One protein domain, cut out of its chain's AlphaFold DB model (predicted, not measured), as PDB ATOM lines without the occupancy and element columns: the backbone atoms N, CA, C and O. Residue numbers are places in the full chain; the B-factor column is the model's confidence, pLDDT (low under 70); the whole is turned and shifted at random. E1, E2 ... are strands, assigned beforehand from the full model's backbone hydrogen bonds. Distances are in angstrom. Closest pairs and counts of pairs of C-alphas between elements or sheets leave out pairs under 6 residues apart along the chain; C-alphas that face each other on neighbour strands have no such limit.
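Overview. This is residues 402 to 466 of the 1131 residues of the protein "Phosphoenolpyruvate phosphomutase" of Perkinsus olseni (UniProt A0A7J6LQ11). Two small, strongly twisted antiparallel sheets stand end to end along the longest axis, E3-E2-E1-E7 and E4-E5-E6, the second only just strongly twisted; they meet where E1 comes near E5. The tip of the E5-E6 hairpin, residues 449 to 454, sticks out, while E7 folds back beside E1. The printed part has 65 residues and seven named strands, E1 to E7 in chain order, with no named helix: all strand. It is compact, with a radius of gyration of the C-alphas of 12.1 A, yet elongated, spanning 40 by 24 by 19 A.

Arrangement. Start at E1, residues 402 to 409, which bends by 63 degrees at residue 406. It forms a hairpin with E2, residues 412 to 417; find N 406 and O 414 at 2.8 A. E2 and E3, residues 421 to 427, form the next hairpin, with N 415 and O 424 at 2.8 A; E1, E2 and E3 make a meander, each strand the antiparallel neighbour of the one before. E4, residues 435 to 438, E5, residues 443 to 450, and E6, residues 453 to 458, make another: see N 436 and O 445 at 2.9 A, then N 446 and O 457 at 2.8 A. The closest C-alphas of E1 and E5 are those of Ser 408 and Leu 443, 5.9 A apart. E7, residues 464 to 466, is antiparallel to E1, with N 403 and O 465 at 2.8 A.

Along the chain. Find C-alpha 402 at (241.923, 247.669, 310.472); E1 runs 19.8 A from there. E2 covers 15.7 A, E3 16.5 A, E4 9.8 A, E5 21.8 A, E6 16.5 A and E7 6.8 A, ending at C-alpha 466, (243.697, 251.437, 308.493).

Size, cuts and confidence. The C-alphas of Trp 420 and Asp 452 are the two farthest apart, 40.3 A. The printed part has no cut and no long link. Confidence is under 70 at residues 418 to 420 and 450 to 453.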
ATOM      1  N   VAL A 402     240.935 248.387 311.284       79.12
ATOM      2  CA  VAL A 402     241.923 247.669 310.472       79.12
ATOM      3  C   VAL A 402     241.189 246.715 309.536       79.12
ATOM      4  O   VAL A 402     240.358 245.914 309.965       79.12
ATOM      5  N   GLY A 403     241.485 246.829 308.248       83.31
ATOM      6  CA  GLY A 403     241.033 245.918 307.211       83.31
ATOM      7  C   GLY A 403     242.205 245.235 306.530       83.31
ATOM      8  O   GLY A 403     243.301 245.780 306.468       83.31
ATOM      9  N   VAL A 404     241.956 244.056 305.982       89.25
ATOM     10  CA  VAL A 404     242.895 243.358 305.104       89.25
ATOM     11  C   VAL A 404     242.352 243.443 303.688       89.25
ATOM     12  O   VAL A 404     241.193 243.094 303.451       89.25
ATOM     13  N   VAL A 405     243.169 243.902 302.741       90.06
ATOM     14  CA  VAL A 405     242.801 243.889 301.320       90.06
ATOM     15  C   VAL A 405     242.575 242.439 300.897       90.06
ATOM     16  O   VAL A 405     243.481 241.613 300.968       90.06
ATOM     17  N   ASP A 406     241.360 242.123 300.461       90.12
ATOM     18  CA  ASP A 406     241.011 240.816 299.910       90.12
ATOM     19  C   ASP A 406     241.370 240.757 298.424       90.12
ATOM     20  O   ASP A 406     242.077 239.859 297.972       90.12
ATOM     21  N   ARG A 407     240.921 241.764 297.666       89.81
ATOM     22  CA  ARG A 407     241.174 241.883 296.225       89.81
ATOM     23  C   ARG A 407     241.094 243.336 295.759       89.81
ATOM     24  O   ARG A 407     240.407 244.156 296.362       89.81
ATOM     25  N   SER A 408     241.783 243.629 294.662       90.50
ATOM     26  CA  SER A 408     241.845 244.943 294.012       90.50
ATOM     27  C   SER A 408     241.228 244.857 292.614       90.50
ATOM     28  O   SER A 408     241.462 243.887 291.889       90.50
ATOM     29  N   THR A 409     240.430 245.852 292.232       89.81
ATOM     30  CA  THR A 409     239.811 245.978 290.904       89.81
ATOM     31  C   THR A 409     239.986 247.402 290.378       89.81
ATOM     32  O   THR A 409     240.272 248.327 291.137       89.81
ATOM     33  N   ALA A 410     239.745 247.614 289.082       87.25
ATOM     34  CA  ALA A 410     239.748 248.956 288.493       87.25
ATOM     35  C   ALA A 410     238.703 249.906 289.126       87.25
ATOM     36  O   ALA A 410     238.803 251.119 288.987       87.25
ATOM     37  N   THR A 411     237.699 249.376 289.839       88.81
ATOM     38  CA  THR A 411     236.667 250.176 290.518       88.81
ATOM     39  C   THR A 411     237.027 250.539 291.959       88.81
ATOM     40  O   THR A 411     236.405 251.445 292.515       88.81
ATOM     41  N   GLY A 412     238.009 249.864 292.570       89.81
ATOM     42  CA  GLY A 412     238.368 250.073 293.971       89.81
ATOM     43  C   GLY A 412     238.972 248.848 294.667       89.81
ATOM     44  O   GLY A 412     239.454 247.912 294.029       89.81
ATOM     45  N   LEU A 413     238.946 248.852 296.000       91.44
ATOM     46  CA  LEU A 413     239.444 247.765 296.848       91.44
ATOM     47  C   LEU A 413     238.286 247.038 297.532       91.44
ATOM     48  O   LEU A 413     237.356 247.667 298.025       91.44
ATOM     49  N   TYR A 414     238.376 245.716 297.628       91.62
ATOM     50  CA  TYR A 414     237.516 244.916 298.495       91.62
ATOM     51  C   TYR A 414     238.309 244.478 299.713       91.62
ATOM     52  O   TYR A 414     239.426 243.970 299.588       91.62
ATOM     53  N   VAL A 415     237.740 244.699 300.892       89.50
ATOM     54  CA  VAL A 415     238.461 244.598 302.156       89.50
ATOM     55  C   VAL A 415     237.674 243.753 303.150       89.50
ATOM     56  O   VAL A 415     236.445 243.819 303.232       89.50
ATOM     57  N   LYS A 416     238.404 242.944 303.915       86.25
ATOM     58  CA  LYS A 416     237.889 242.174 305.047       86.25
ATOM     59  C   LYS A 416     238.125 242.971 306.321       86.25
ATOM     60  O   LYS A 416     239.271 243.284 306.631       86.25
ATOM     61  N   LEU A 417     237.065 243.291 307.060       77.62
ATOM     62  CA  LEU A 417     237.167 243.954 308.365       77.62
ATOM     63  C   LEU A 417     236.968 242.900 309.461       77.62
ATOM     64  O   LEU A 417     235.838 242.524 309.792       77.62
ATOM     65  N   GLY A 418     238.083 242.383 309.982       67.06
ATOM     66  CA  GLY A 418     238.090 241.268 310.931       67.06
ATOM     67  C   GLY A 418     237.451 239.989 310.371       67.06
ATOM     68  O   GLY A 418     237.477 239.734 309.167       67.06
ATOM     69  N   SER A 419     236.868 239.162 311.245       60.34
ATOM     70  CA  SER A 419     236.176 237.921 310.851       60.34
ATOM     71  C   SER A 419     234.716 238.134 310.417       60.34
ATOM     72  O   SER A 419     234.089 237.194 309.918       60.34
ATOM     73  N   TRP A 420     234.186 239.351 310.584       60.97
ATOM     74  CA  TRP A 420     232.752 239.656 310.503       60.97
ATOM     75  C   TRP A 420     232.313 240.177 309.134       60.97
ATOM     76  O   TRP A 420     231.336 239.677 308.582       60.97
ATOM     77  N   PHE A 421     233.043 241.133 308.552       78.06
ATOM     78  CA  PHE A 421     232.700 241.703 307.247       78.06
ATOM     79  C   PHE A 421     233.678 241.207 306.193       78.06
ATOM     80  O   PHE A 421     234.866 241.521 306.243       78.06
ATOM     81  N   LYS A 422     233.177 240.414 305.242       75.81
ATOM     82  CA  LYS A 422     234.024 239.717 304.266       75.81
ATOM     83  C   LYS A 422     234.106 240.387 302.892       75.81
ATOM     84  O   LYS A 422     234.919 239.942 302.091       75.81
ATOM     85  N   ASP A 423     233.304 241.424 302.631       82.12
ATOM     86  CA  ASP A 423     233.166 242.013 301.290       82.12
ATOM     87  C   ASP A 423     232.868 243.529 301.315       82.12
ATOM     88  O   ASP A 423     231.893 244.009 300.741       82.12
ATOM     89  N   VAL A 424     233.685 244.306 302.033       85.12
ATOM     90  CA  VAL A 424     233.524 245.769 302.097       85.12
ATOM     91  C   VAL A 424     234.192 246.408 300.880       85.12
ATOM     92  O   VAL A 424     235.402 246.290 300.713       85.12
ATOM     93  N   HIS A 425     233.416 247.086 300.032       89.44
ATOM     94  CA  HIS A 425     233.923 247.762 298.834       89.44
ATOM     95  C   HIS A 425     234.298 249.220 299.121       89.44
ATOM     96  O   HIS A 425     233.489 249.981 299.653       89.44
ATOM     97  N   ILE A 426     235.504 249.609 298.717       87.31
ATOM     98  CA  ILE A 426     236.047 250.962 298.812       87.31
ATOM     99  C   ILE A 426     236.273 251.474 297.395       87.31
ATOM    100  O   ILE A 426     237.196 250.992 296.733       87.31
ATOM    101  N   PRO A 427     235.459 252.424 296.919       89.00
ATOM    102  CA  PRO A 427     235.627 253.015 295.601       89.00
ATOM    103  C   PRO A 427     237.004 253.661 295.442       89.00
ATOM    104  O   PRO A 427     237.534 254.242 296.389       89.00
ATOM    105  N   TYR A 428     237.567 253.629 294.232       85.94
ATOM    106  CA  TYR A 428     238.874 254.248 293.973       85.94
ATOM    107  C   TYR A 428     238.919 255.746 294.327       85.94
ATOM    108  O   TYR A 428     239.959 256.249 294.737       85.94
ATOM    109  N   ALA A 429     237.783 256.443 294.213       85.69
ATOM    110  CA  ALA A 429     237.648 257.857 294.558       85.69
ATOM    111  C   ALA A 429     237.899 258.151 296.048       85.69
ATOM    112  O   ALA A 429     238.243 259.278 296.396       85.69
ATOM    113  N   ASP A 430     237.754 257.143 296.913       84.69
ATOM    114  CA  ASP A 430     237.974 257.252 298.357       84.69
ATOM    115  C   ASP A 430     239.381 256.777 298.780       84.69
ATOM    116  O   ASP A 430     239.717 256.783 299.971       84.69
ATOM    117  N   LEU A 431     240.227 256.361 297.826       86.62
ATOM    118  CA  LEU A 431     241.629 256.028 298.084       86.62
ATOM    119  C   LEU A 431     242.474 257.291 298.289       86.62
ATOM    120  O   LEU A 431     242.094 258.409 297.942       86.62
ATOM    121  N   LYS A 432     243.647 257.125 298.907       84.00
ATOM    122  CA  LYS A 432     244.542 258.249 299.202       84.00
ATOM    123  C   LYS A 432     245.173 258.806 297.927       84.00
ATOM    124  O   LYS A 432     245.843 258.087 297.200       84.00
ATOM    125  N   ASP A 433     245.003 260.104 297.713       81.81
ATOM    126  CA  ASP A 433     245.576 260.845 296.589       81.81
ATOM    127  C   ASP A 433     247.046 261.257 296.868       81.81
ATOM    128  O   ASP A 433     247.353 261.634 298.009       81.81
ATOM    129  N   PRO A 434     247.970 261.199 295.882       85.38
ATOM    130  CA  PRO A 434     247.819 260.618 294.543       85.38
ATOM    131  C   PRO A 434     247.844 259.086 294.537       85.38
ATOM    132  O   PRO A 434     248.790 258.466 295.029       85.38
ATOM    133  N   CYS A 435     246.821 258.475 293.930       84.44
ATOM    134  CA  CYS A 435     246.769 257.035 293.680       84.44
ATOM    135  C   CYS A 435     246.715 256.705 292.184       84.44
ATOM    136  O   CYS A 435     246.092 257.408 291.392       84.44
ATOM    137  N   LEU A 436     247.384 255.621 291.800       89.25
ATOM    138  CA  LEU A 436     247.479 255.130 290.427       89.25
ATOM    139  C   LEU A 436     247.064 253.663 290.387       89.25
ATOM    140  O   LEU A 436     247.446 252.891 291.267       89.25
ATOM    141  N   TYR A 437     246.311 253.273 289.363       90.88
ATOM    142  CA  TYR A 437     246.027 251.867 289.094       90.88
ATOM    143  C   TYR A 437     247.031 251.329 288.080       90.88
ATOM    144  O   TYR A 437     247.150 251.860 286.976       90.88
ATOM    145  N   ASP A 438     247.755 250.282 288.457       89.12
ATOM    146  CA  ASP A 438     248.637 249.567 287.545       89.12
ATOM    147  C   ASP A 438     247.872 248.411 286.887       89.12
ATOM    148  O   ASP A 438     247.573 247.400 287.524       89.12
ATOM    149  N   GLU A 439     247.576 248.556 285.595       86.06
ATOM    150  CA  GLU A 439     246.881 247.550 284.781       86.06
ATOM    151  C   GLU A 439     247.657 246.229 284.648       86.06
ATOM    152  O   GLU A 439     247.047 245.171 284.476       86.06
ATOM    153  N   GLN A 440     248.992 246.239 284.759       84.25
ATOM    154  CA  GLN A 440     249.778 245.006 284.652       84.25
ATOM    155  C   GLN A 440     249.696 244.165 285.928       84.25
ATOM    156  O   GLN A 440     249.508 242.948 285.859       84.25
ATOM    157  N   THR A 441     249.819 244.801 287.095       82.88
ATOM    158  CA  THR A 441     249.767 244.109 288.394       82.88
ATOM    159  C   THR A 441     248.361 244.039 288.991       82.88
ATOM    160  O   THR A 441     248.134 243.265 289.920       82.88
ATOM    161  N   LYS A 442     247.401 244.790 288.433       88.69
ATOM    162  CA  LYS A 442     246.021 244.966 288.922       88.69
ATOM    163  C   LYS A 442     245.937 245.551 290.336       88.69
ATOM    164  O   LYS A 442     244.978 245.289 291.074       88.69
ATOM    165  N   LEU A 443     246.927 246.352 290.724       89.88
ATOM    166  CA  LEU A 443     247.042 246.945 292.056       89.88
ATOM    167  C   LEU A 443     246.858 248.460 292.014       89.88
ATOM    168  O   LEU A 443     247.360 249.138 291.122       89.88
ATOM    169  N   TRP A 444     246.203 248.991 293.044       91.38
ATOM    170  CA  TRP A 444     246.279 250.414 293.359       91.38
ATOM    171  C   TRP A 444     247.596 250.728 294.081       91.38
ATOM    172  O   TRP A 444     248.048 249.966 294.944       91.38
ATOM    173  N   ILE A 445     248.193 251.868 293.746       89.88
ATOM    174  CA  ILE A 445     249.462 252.362 294.283       89.88
ATOM    175  C   ILE A 445     249.229 253.769 294.821       89.88
ATOM    176  O   ILE A 445     248.841 254.649 294.061       89.88
ATOM    177  N   TRP A 446     249.477 253.994 296.110       89.94
ATOM    178  CA  TRP A 446     249.478 255.331 296.706       89.94
ATOM    179  C   TRP A 446     250.901 255.888 296.728       89.94
ATOM    180  O   TRP A 446     251.793 255.284 297.322       89.94
ATOM    181  N   GLN A 447     251.118 257.035 296.088       85.75
ATOM    182  CA  GLN A 447     252.410 257.716 296.069       85.75
ATOM    183  C   GLN A 447     252.413 258.845 297.099       85.75
ATOM    184  O   GLN A 447     251.542 259.710 297.083       85.75
ATOM    185  N   TYR A 448     253.399 258.867 297.995       83.00
ATOM    186  CA  TYR A 448     253.501 259.901 299.025       83.00
ATOM    187  C   TYR A 448     254.934 260.421 299.164       83.00
ATOM    188  O   TYR A 448     255.908 259.726 298.883       83.00
ATOM    189  N   LYS A 449     255.071 261.682 299.586       75.69
ATOM    190  CA  LYS A 449     256.374 262.325 299.808       75.69
ATOM    191  C   LYS A 449     256.805 262.191 301.268       75.69
ATOM    192  O   LYS A 449     256.036 262.523 302.169       75.69
ATOM    193  N   ARG A 450     258.042 261.750 301.487       67.19
ATOM    194  CA  ARG A 450     258.816 261.915 302.727       67.19
ATOM    195  C   ARG A 450     259.739 263.131 302.591       67.19
ATOM    196  O   ARG A 450     259.898 263.633 301.481       67.19
ATOM    197  N   GLU A 451     260.307 263.612 303.702       65.38
ATOM    198  CA  GLU A 451     261.118 264.849 303.780       65.38
ATOM    199  C   GLU A 451     262.263 264.923 302.741       65.38
ATOM    200  O   GLU A 451     262.721 266.013 302.410       65.38
ATOM    201  N   ASP A 452     262.654 263.787 302.164       58.62
ATOM    202  CA  ASP A 452     263.799 263.594 301.280       58.62
ATOM    203  C   ASP A 452     263.579 262.592 300.109       58.62
ATOM    204  O   ASP A 452     264.474 262.431 299.279       58.62
ATOM    205  N   ALA A 453     262.402 261.954 299.961       69.25
ATOM    206  CA  ALA A 453     262.118 261.002 298.865       69.25
ATOM    207  C   ALA A 453     260.616 260.857 298.524       69.25
ATOM    208  O   ALA A 453     259.746 261.160 299.337       69.25
ATOM    209  N   THR A 454     260.294 260.361 297.320       78.12
ATOM    210  CA  THR A 454     258.926 259.917 296.973       78.12
ATOM    211  C   THR A 454     258.847 258.404 297.127       78.12
ATOM    212  O   THR A 454     259.575 257.687 296.444       78.12
ATOM    213  N   ASP A 455     257.977 257.934 298.016       81.25
ATOM    214  CA  ASP A 455     257.754 256.516 298.307       81.25
ATOM    215  C   ASP A 455     256.402 256.052 297.740       81.25
ATOM    216  O   ASP A 455     255.516 256.860 297.450       81.25
ATOM    217  N   SER A 456     256.238 254.740 297.551       85.62
ATOM    218  CA  SER A 456     255.010 254.142 297.005       85.62
ATOM    219  C   SER A 456     254.500 252.996 297.875       85.62
ATOM    220  O   SER A 456     255.226 252.046 298.160       85.62
ATOM    221  N   PHE A 457     253.224 253.053 298.248       85.12
ATOM    222  CA  PHE A 457     252.520 251.980 298.943       85.12
ATOM    223  C   PHE A 457     251.637 251.194 297.969       85.12
ATOM    224  O   PHE A 457     250.804 251.772 297.276       85.12
ATOM    225  N   PHE A 458     251.787 249.870 297.938       88.94
ATOM    226  CA  PHE A 458     251.026 248.979 297.058       88.94
ATOM    227  C   PHE A 458     249.901 248.296 297.841       88.94
ATOM    228  O   PHE A 458     250.179 247.543 298.777       88.94
ATOM    229  N   TYR A 459     248.647 248.476 297.426       89.00
ATOM    230  CA  TYR A 459     247.480 247.826 298.038       89.00
ATOM    231  C   TYR A 459     247.364 246.346 297.623       89.00
ATOM    232  O   TYR A 459     246.469 245.952 296.875       89.00
ATOM    233  N   ARG A 460     248.307 245.513 298.075       90.00
ATOM    234  CA  ARG A 460     248.381 244.077 297.749       90.00
ATOM    235  C   ARG A 460     247.329 243.269 298.520       90.00
ATOM    236  O   ARG A 460     247.076 243.597 299.674       90.00
ATOM    237  N   PRO A 461     246.771 242.179 297.960       88.81
ATOM    238  CA  PRO A 461     246.013 241.209 298.748       88.81
ATOM    239  C   PRO A 461     246.808 240.751 299.979       88.81
ATOM    240  O   PRO A 461     247.992 240.430 299.869       88.81
ATOM    241  N   GLY A 462     246.175 240.762 301.150       84.31
ATOM    242  CA  GLY A 462     246.826 240.508 302.437       84.31
ATOM    243  C   GLY A 462     247.459 241.739 303.097       84.31
ATOM    244  O   GLY A 462     247.849 241.648 304.256       84.31
ATOM    245  N   ALA A 463     247.543 242.886 302.412       84.06
ATOM    246  CA  ALA A 463     248.022 244.122 303.021       84.06
ATOM    247  C   ALA A 463     246.995 244.666 304.017       84.06
ATOM    248  O   ALA A 463     245.799 244.753 303.718       84.06
ATOM    249  N   GLU A 464     247.484 245.066 305.187       84.94
ATOM    250  CA  GLU A 464     246.683 245.758 306.185       84.94
ATOM    251  C   GLU A 464     246.513 247.230 305.808       84.94
ATOM    252  O   GLU A 464     247.452 247.913 305.397       84.94
ATOM    253  N   ILE A 465     245.289 247.717 305.965       85.00
ATOM    254  CA  ILE A 465     244.906 249.104 305.742       85.00
ATOM    255  C   ILE A 465     244.067 249.594 306.914       85.00
ATOM    256  O   ILE A 465     243.215 248.883 307.443       85.00
ATOM    257  N   CYS A 466     244.310 250.835 307.316       81.62
ATOM    258  CA  CYS A 466     243.697 251.437 308.493       81.62
ATOM    259  C   CYS A 466     242.732 252.554 308.081       81.62
ATOM    260  O   CYS A 466     243.132 253.521 307.430       81.62
TER     261      CYS A 466